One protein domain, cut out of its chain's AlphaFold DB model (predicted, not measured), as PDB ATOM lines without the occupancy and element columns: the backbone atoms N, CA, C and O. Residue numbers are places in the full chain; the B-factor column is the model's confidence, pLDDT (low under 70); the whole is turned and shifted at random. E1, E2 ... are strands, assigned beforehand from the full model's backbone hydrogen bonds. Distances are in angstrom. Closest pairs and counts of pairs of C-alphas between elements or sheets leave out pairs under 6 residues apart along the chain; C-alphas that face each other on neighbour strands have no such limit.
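AT A GLANCE: This is residues 3 to 61 of the 895 residues of an uncharacterized protein of Paracoccus sanguinis (UniProt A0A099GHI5). Two small sheets of three strands each, E1 E6 E5 and E2 E4 E3, stand partly face to face as a loose sandwich. The short strand E1 lies at one side of the gap between them, and the long link of residues 13 to 23 runs from E2 round the other side to E3. The printed part has 59 residues with no named helix and six named strands, E1 to E6 in order along the chain; its class is all strand, though under half of the residues are in named elements. The order E1 E6 E5 is mixed, with E1 parallel to E6, and the order E2 E4 E3 is antiparallel throughout. The whole is compact, with a radius of gyration of the C-alphas of 10.7 A, and spans 29 by 21 by 17 A.

IN THESE COORDINATES: Start with E6, residues 54 to 60, the longest strand by residues: find C-alpha 54 at (51.155, 53.728, -9.502) and follow it 20.3 A to C-alpha 60 at (48.005, 34.257, -14.509). E5, residues 43 to 48, is 17.1 A long. E1, residues 3 to 5, begins at C-alpha 3 (46.827, 38.730, -9.050) and is 6.9 A long. In the other sheet look for E4, residues 32 to 35, 9.6 A; E2, residues 9 to 12, 9.8 A; and E3, residues 24 to 26, 6.4 A.

HOW THE PARTS SIT: E6 is the inner strand of its sheet. E5 and E6 form a hairpin, antiparallel at 161 degrees; look for N 45 and O 57, 2.8 A apart, within hydrogen-bond range. On the other side of E6, the edge strand E1 is parallel to it at 44 degrees, with N 4 and O 58 2.8 A apart, within hydrogen-bond range. From E1, cross to E2, where the closest C-alphas of the two strands, Leu 4 and His 10, are 7.4 A apart. E2 is the antiparallel neighbour of E4 at 156 degrees, with N 34 and O 10 within hydrogen-bond range at 2.8 A. E3 and E4 form a hairpin, antiparallel at 161 degrees, with N 25 and O 33 within range at 2.8 A. Among the strands of the two sheets that are apart are E2 and E6, and E3 and E5.

THE WHOLE: The two C-alphas farthest apart, those of Asp 29 and Asp 41, are 30.0 A from each other. The printed part has no cut. The link from E2 to E3, 11 residues, is long. The mean pLDDT of the printed part is 86.9, and residue 3 is the one printed residue under 70.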
ATOM      1  N   SER A   3      46.655  39.786  -8.048       68.62
ATOM      2  CA  SER A   3      46.827  38.730  -9.050       68.62
ATOM      3  C   SER A   3      45.481  38.463  -9.712       68.62
ATOM      4  O   SER A   3      44.554  38.024  -9.036       68.62
ATOM      5  N   LEU A   4      45.371  38.743 -11.007       82.38
ATOM      6  CA  LEU A   4      44.207  38.412 -11.829       82.38
ATOM      7  C   LEU A   4      44.434  37.090 -12.569       82.38
ATOM      8  O   LEU A   4      45.534  36.536 -12.568       82.38
ATOM      9  N   GLU A   5      43.402  36.595 -13.240       77.38
ATOM     10  CA  GLU A   5      43.490  35.409 -14.096       77.38
ATOM     11  C   GLU A   5      43.059  35.745 -15.525       77.38
ATOM     12  O   GLU A   5      42.026  36.391 -15.723       77.38
ATOM     13  N   GLY A   6      43.839  35.300 -16.514       76.44
ATOM     14  CA  GLY A   6      43.461  35.361 -17.925       76.44
ATOM     15  C   GLY A   6      42.210  34.527 -18.226       76.44
ATOM     16  O   GLY A   6      41.874  33.582 -17.506       76.44
ATOM     17  N   GLY A   7      41.498  34.883 -19.295       75.56
ATOM     18  CA  GLY A   7      40.233  34.249 -19.673       75.56
ATOM     19  C   GLY A   7      38.991  34.818 -18.997       75.56
ATOM     20  O   GLY A   7      37.931  34.205 -19.091       75.56
ATOM     21  N   ARG A   8      39.099  35.946 -18.285       79.50
ATOM     22  CA  ARG A   8      37.995  36.523 -17.505       79.50
ATOM     23  C   ARG A   8      37.964  38.036 -17.572       79.50
ATOM     24  O   ARG A   8      38.962  38.683 -17.884       79.50
ATOM     25  N   ARG A   9      36.821  38.585 -17.180       87.31
ATOM     26  CA  ARG A   9      36.666  40.008 -16.901       87.31
ATOM     27  C   ARG A   9      36.744  40.253 -15.406       87.31
ATOM     28  O   ARG A   9      36.105  39.555 -14.623       87.31
ATOM     29  N   HIS A  10      37.533  41.247 -15.022       87.00
ATOM     30  CA  HIS A  10      37.762  41.590 -13.621       87.00
ATOM     31  C   HIS A  10      37.295  43.005 -13.359       87.00
ATOM     32  O   HIS A  10      37.799  43.950 -13.961       87.00
ATOM     33  N   ARG A  11      36.355  43.163 -12.434       88.62
ATOM     34  CA  ARG A  11      35.937  44.478 -11.963       88.62
ATOM     35  C   ARG A  11      36.797  44.893 -10.776       88.62
ATOM     36  O   ARG A  11      36.829  44.195  -9.766       88.62
ATOM     37  N   LEU A  12      37.484  46.026 -10.890       89.12
ATOM     38  CA  LEU A  12      38.400  46.533  -9.866       89.12
ATOM     39  C   LEU A  12      38.037  47.963  -9.449       89.12
ATOM     40  O   LEU A  12      37.619  48.753 -10.296       89.12
ATOM     41  N   PRO A  13      38.255  48.351  -8.179       90.56
ATOM     42  CA  PRO A  13      38.003  49.707  -7.683       90.56
ATOM     43  C   PRO A  13      39.115  50.695  -8.080       90.56
ATOM     44  O   PRO A  13      39.592  51.477  -7.260       90.56
ATOM     45  N   ILE A  14      39.610  50.596  -9.316       90.50
ATOM     46  CA  ILE A  14      40.729  51.374  -9.850       90.50
ATOM     47  C   ILE A  14      40.472  51.619 -11.337       90.50
ATOM     48  O   ILE A  14      40.226  50.673 -12.081       90.50
ATOM     49  N   VAL A  15      40.598  52.874 -11.776       92.69
ATOM     50  CA  VAL A  15      40.481  53.270 -13.187       92.69
ATOM     51  C   VAL A  15      41.857  53.715 -13.704       92.69
ATOM     52  O   VAL A  15      42.462  54.595 -13.082       92.69
ATOM     53  N   PRO A  16      42.380  53.145 -14.803       91.88
ATOM     54  CA  PRO A  16      43.609  53.619 -15.440       91.88
ATOM     55  C   PRO A  16      43.464  55.037 -16.016       91.88
ATOM     56  O   PRO A  16      42.400  55.409 -16.502       91.88
ATOM     57  N   ALA A  17      44.537  55.830 -15.992       90.25
ATOM     58  CA  ALA A  17      44.576  57.177 -16.579       90.25
ATOM     59  C   ALA A  17      44.865  57.194 -18.096       90.25
ATOM     60  O   ALA A  17      44.950  58.270 -18.688       90.25
ATOM     61  N   GLY A  18      45.039  56.028 -18.721       86.31
ATOM     62  CA  GLY A  18      45.348  55.878 -20.142       86.31
ATOM     63  C   GLY A  18      45.210  54.428 -20.601       86.31
ATOM     64  O   GLY A  18      44.771  53.575 -19.830       86.31
ATOM     65  N   ASP A  19      45.586  54.165 -21.852       87.75
ATOM     66  CA  ASP A  19      45.654  52.807 -22.395       87.75
ATOM     67  C   ASP A  19      46.767  52.008 -21.702       87.75
ATOM     68  O   ASP A  19      47.875  52.506 -21.485       87.75
ATOM     69  N   ILE A  20      46.446  50.771 -21.337       88.75
ATOM     70  CA  ILE A  20      47.322  49.853 -20.605       88.75
ATOM     71  C   ILE A  20      47.579  48.553 -21.378       88.75
ATOM     72  O   ILE A  20      48.077  47.586 -20.804       88.75
ATOM     73  N   GLY A  21      47.223  48.510 -22.667       85.94
ATOM     74  CA  GLY A  21      47.448  47.358 -23.543       85.94
ATOM     75  C   GLY A  21      46.431  46.223 -23.387       85.94
ATOM     76  O   GLY A  21      46.588  45.181 -24.018       85.94
ATOM     77  N   VAL A  22      45.387  46.416 -22.576       87.19
ATOM     78  CA  VAL A  22      44.209  45.539 -22.494       87.19
ATOM     79  C   VAL A  22      42.937  46.390 -22.501       87.19
ATOM     80  O   VAL A  22      42.979  47.521 -22.008       87.19
ATOM     81  N   PRO A  23      41.800  45.890 -23.019       89.69
ATOM     82  CA  PRO A  23      40.555  46.645 -22.983       89.69
ATOM     83  C   PRO A  23      40.106  46.905 -21.541       89.69
ATOM     84  O   PRO A  23      40.054  45.993 -20.711       89.69
ATOM     85  N   VAL A  24      39.763  48.160 -21.249       92.31
ATOM     86  CA  VAL A  24      39.251  48.583 -19.943       92.31
ATOM     87  C   VAL A  24      37.998  49.424 -20.134       92.31
ATOM     88  O   VAL A  24      38.006  50.384 -20.902       92.31
ATOM     89  N   VAL A  25      36.935  49.088 -19.402       92.19
ATOM     90  CA  VAL A  25      35.663  49.821 -19.407       92.19
ATOM     91  C   VAL A  25      35.485  50.524 -18.058       92.19
ATOM     92  O   VAL A  25      35.152  49.866 -17.063       92.19
ATOM     93  N   PRO A  26      35.704  51.850 -17.972       90.94
ATOM     94  CA  PRO A  26      35.395  52.620 -16.773       90.94
ATOM     95  C   PRO A  26      33.905  52.529 -16.439       90.94
ATOM     96  O   PRO A  26      33.056  52.662 -17.315       90.94
ATOM     97  N   GLN A  27      33.587  52.311 -15.170       88.44
ATOM     98  CA  GLN A  27      32.217  52.230 -14.675       88.44
ATOM     99  C   GLN A  27      31.843  53.546 -13.975       88.44
ATOM    100  O   GLN A  27      32.693  54.232 -13.402       88.44
ATOM    101  N   GLY A  28      30.552  53.890 -13.976       81.12
ATOM    102  CA  GLY A  28      30.054  55.137 -13.375       81.12
ATOM    103  C   GLY A  28      30.251  55.269 -11.857       81.12
ATOM    104  O   GLY A  28      30.091  56.360 -11.321       81.12
ATOM    105  N   ASP A  29      30.619  54.190 -11.163       84.19
ATOM    106  CA  ASP A  29      30.825  54.157  -9.710       84.19
ATOM    107  C   ASP A  29      32.303  54.226  -9.286       84.19
ATOM    108  O   ASP A  29      32.647  53.922  -8.145       84.19
ATOM    109  N   GLY A  30      33.193  54.617 -10.204       86.06
ATOM    110  CA  GLY A  30      34.628  54.738  -9.933       86.06
ATOM    111  C   GLY A  30      35.388  53.409  -9.968       86.06
ATOM    112  O   GLY A  30      36.581  53.384  -9.664       86.06
ATOM    113  N   THR A  31      34.728  52.316 -10.358       90.69
ATOM    114  CA  THR A  31      35.386  51.047 -10.703       90.69
ATOM    115  C   THR A  31      35.706  50.972 -12.201       90.69
ATOM    116  O   THR A  31      35.255  51.805 -12.986       90.69
ATOM    117  N   ALA A  32      36.486  49.980 -12.625       92.50
ATOM    118  CA  ALA A  32      36.676  49.649 -14.035       92.50
ATOM    119  C   ALA A  32      36.651  48.134 -14.252       92.50
ATOM    120  O   ALA A  32      37.085  47.366 -13.390       92.50
ATOM    121  N   VAL A  33      36.150  47.712 -15.410       92.31
ATOM    122  CA  VAL A  33      36.205  46.323 -15.873       92.31
ATOM    123  C   VAL A  33      37.430  46.161 -16.759       92.31
ATOM    124  O   VAL A  33      37.549  46.836 -17.773       92.31
ATOM    125  N   PHE A  34      38.321  45.253 -16.382       91.62
ATOM    126  CA  PHE A  34      39.488  44.846 -17.153       91.62
ATOM    127  C   PHE A  34      39.121  43.586 -17.933       91.62
ATOM    128  O   PHE A  34      38.812  42.557 -17.322       91.62
ATOM    129  N   ASP A  35      39.139  43.660 -19.261       88.19
ATOM    130  CA  ASP A  35      38.861  42.508 -20.110       88.19
ATOM    131  C   ASP A  35      40.148  41.726 -20.389       88.19
ATOM    132  O   ASP A  35      40.958  42.093 -21.239       88.19
ATOM    133  N   LEU A  36      40.337  40.629 -19.653       83.94
ATOM    134  CA  LEU A  36      41.433  39.685 -19.864       83.94
ATOM    135  C   LEU A  36      40.949  38.403 -20.552       83.94
ATOM    136  O   LEU A  36      41.663  37.398 -20.531       83.94
ATOM    137  N   SER A  37      39.750  38.392 -21.145       77.94
ATOM    138  CA  SER A  37      39.163  37.189 -21.753       77.94
ATOM    139  C   SER A  37      40.036  36.592 -22.863       77.94
ATOM    140  O   SER A  37      40.160  35.372 -22.940       77.94
ATOM    141  N   GLY A  38      40.716  37.432 -23.649       73.81
ATOM    142  CA  GLY A  38      41.653  37.011 -24.699       73.81
ATOM    143  C   GLY A  38      43.102  36.781 -24.243       73.81
ATOM    144  O   GLY A  38      43.933  36.354 -25.043       73.81
ATOM    145  N   VAL A  39      43.442  37.061 -22.981       79.25
ATOM    146  CA  VAL A  39      44.834  37.019 -22.499       79.25
ATOM    147  C   VAL A  39      45.240  35.586 -22.161       79.25
ATOM    148  O   VAL A  39      44.713  34.987 -21.224       79.25
ATOM    149  N   ARG A  40      46.188  35.034 -22.934       76.12
ATOM    150  CA  ARG A  40      46.610  33.623 -22.846       76.12
ATOM    151  C   ARG A  40      47.795  33.387 -21.925       76.12
ATOM    152  O   ARG A  40      47.809  32.386 -21.213       76.12
ATOM    153  N   ASP A  41      48.754  34.299 -21.932       83.62
ATOM    154  CA  ASP A  41      50.014  34.154 -21.211       83.62
ATOM    155  C   ASP A  41      49.987  34.868 -19.857       83.62
ATOM    156  O   ASP A  41      49.143  35.725 -19.590       83.62
ATOM    157  N   ALA A  42      50.917  34.494 -18.979       86.88
ATOM    158  CA  ALA A  42      51.152  35.229 -17.743       86.88
ATOM    159  C   ALA A  42      51.787  36.590 -18.053       86.88
ATOM    160  O   ALA A  42      52.583  36.704 -18.986       86.88
ATOM    161  N   GLY A  43      51.502  37.603 -17.241       89.44
ATOM    162  CA  GLY A  43      52.055  38.933 -17.472       89.44
ATOM    163  C   GLY A  43      51.824  39.919 -16.338       89.44
ATOM    164  O   GLY A  43      51.317  39.574 -15.266       89.44
ATOM    165  N   HIS A  44      52.239  41.159 -16.591       90.31
ATOM    166  CA  HIS A  44      52.148  42.275 -15.657       90.31
ATOM    167  C   HIS A  44      51.569  43.504 -16.356       90.31
ATOM    168  O   HIS A  44      51.980  43.846 -17.462       90.31
ATOM    169  N   LEU A  45      50.646  44.181 -15.679       89.69
ATOM    170  CA  LEU A  45      50.104  45.478 -16.065       89.69
ATOM    171  C   LEU A  45      50.628  46.525 -15.079       89.69
ATOM    172  O   LEU A  45      50.423  46.395 -13.870       89.69
ATOM    173  N   SER A  46      51.276  47.555 -15.616       90.94
ATOM    174  CA  SER A  46      51.846  48.676 -14.869       90.94
ATOM    175  C   SER A  46      51.264  49.973 -15.417       90.94
ATOM    176  O   SER A  46      51.392  50.248 -16.611       90.94
ATOM    177  N   PHE A  47      50.585  50.754 -14.578       92.00
ATOM    178  CA  PHE A  47      49.935  51.990 -15.017       92.00
ATOM    179  C   PHE A  47      49.698  52.984 -13.880       92.00
ATOM    180  O   PHE A  47      49.648  52.627 -12.703       92.00
ATOM    181  N   LEU A  48      49.492  54.251 -14.249       93.81
ATOM    182  CA  LEU A  48      48.976  55.276 -13.343       93.81
ATOM    183  C   LEU A  48      47.447  55.235 -13.326       93.81
ATOM    184  O   LEU A  48      46.808  55.246 -14.380       93.81
ATOM    185  N   SER A  49      46.848  55.223 -12.139       91.62
ATOM    186  CA  SER A  49      45.405  55.405 -11.979       91.62
ATOM    187  C   SER A  49      44.985  56.857 -12.248       91.62
ATOM    188  O   SER A  49      45.800  57.783 -12.190       91.62
ATOM    189  N   THR A  50      43.688  57.095 -12.452       90.56
ATOM    190  CA  THR A  50      43.104  58.450 -12.514       90.56
ATOM    191  C   THR A  50      43.328  59.251 -11.223       90.56
ATOM    192  O   THR A  50      43.422  60.477 -11.264       90.56
ATOM    193  N   SER A  51      43.514  58.569 -10.088       89.44
ATOM    194  CA  SER A  51      43.932  59.150  -8.804       89.44
ATOM    195  C   SER A  51      45.451  59.369  -8.673       89.44
ATOM    196  O   SER A  51      45.924  59.740  -7.599       89.44
ATOM    197  N   ARG A  52      46.219  59.178  -9.757       89.19
ATOM    198  CA  ARG A  52      47.687  59.318  -9.841       89.19
ATOM    199  C   ARG A  52      48.473  58.373  -8.928       89.19
ATOM    200  O   ARG A  52      49.582  58.696  -8.507       89.19
ATOM    201  N   GLN A  53      47.919  57.203  -8.629       90.06
ATOM    202  CA  GLN A  53      48.632  56.134  -7.935       90.06
ATOM    203  C   GLN A  53      49.275  55.199  -8.960       90.06
ATOM    204  O   GLN A  53      48.635  54.835  -9.943       90.06
ATOM    205  N   GLN A  54      50.526  54.798  -8.727       92.88
ATOM    206  CA  GLN A  54      51.155  53.728  -9.502       92.88
ATOM    207  C   GLN A  54      50.536  52.388  -9.093       92.88
ATOM    208  O   GLN A  54      50.508  52.054  -7.906       92.88
ATOM    209  N   VAL A  55      50.046  51.629 -10.069       91.56
ATOM    210  CA  VAL A  55      49.368  50.348  -9.867       91.56
ATOM    211  C   VAL A  55      50.110  49.258 -10.629       91.56
ATOM    212  O   VAL A  55      50.412  49.407 -11.808       91.56
ATOM    213  N   GLU A  56      50.372  48.155  -9.930       91.50
ATOM    214  CA  GLU A  56      51.024  46.960 -10.464       91.50
ATOM    215  C   GLU A  56      50.111  45.748 -10.250       91.50
ATOM    216  O   GLU A  56      49.801  45.365  -9.108       91.50
ATOM    217  N   ILE A  57      49.686  45.139 -11.353       89.88
ATOM    218  CA  ILE A  57      48.822  43.959 -11.383       89.88
ATOM    219  C   ILE A  57      49.575  42.840 -12.092       89.88
ATOM    220  O   ILE A  57      50.105  43.036 -13.178       89.88
ATOM    221  N   SER A  58      49.612  41.655 -11.491       89.50
ATOM    222  CA  SER A  58      50.066  40.446 -12.190       89.50
ATOM    223  C   SER A  58      48.846  39.679 -12.679       89.50
ATOM    224  O   SER A  58      47.813  39.706 -12.012       89.50
ATOM    225  N   HIS A  59      48.941  38.978 -13.802       86.38
ATOM    226  CA  HIS A  59      47.897  38.051 -14.225       86.38
ATOM    227  C   HIS A  59      48.468  36.675 -14.565       86.38
ATOM    228  O   HIS A  59      49.532  36.545 -15.173       86.38
ATOM    229  N   ALA A  60      47.741  35.641 -14.152       82.62
ATOM    230  CA  ALA A  60      48.005  34.257 -14.509       82.62
ATOM    231  C   ALA A  60      47.583  33.980 -15.967       82.62
ATOM    232  O   ALA A  60      46.711  34.684 -16.490       82.62
ATOM    233  N   PRO A  61      48.167  32.960 -16.623       77.25
ATOM    234  CA  PRO A  61      47.760  32.569 -17.965       77.25
ATOM    235  C   PRO A  61      46.333  32.010 -17.969       77.25
ATOM    236  O   PRO A  61      45.794  31.595 -16.938       77.25
TER     237      PRO A  61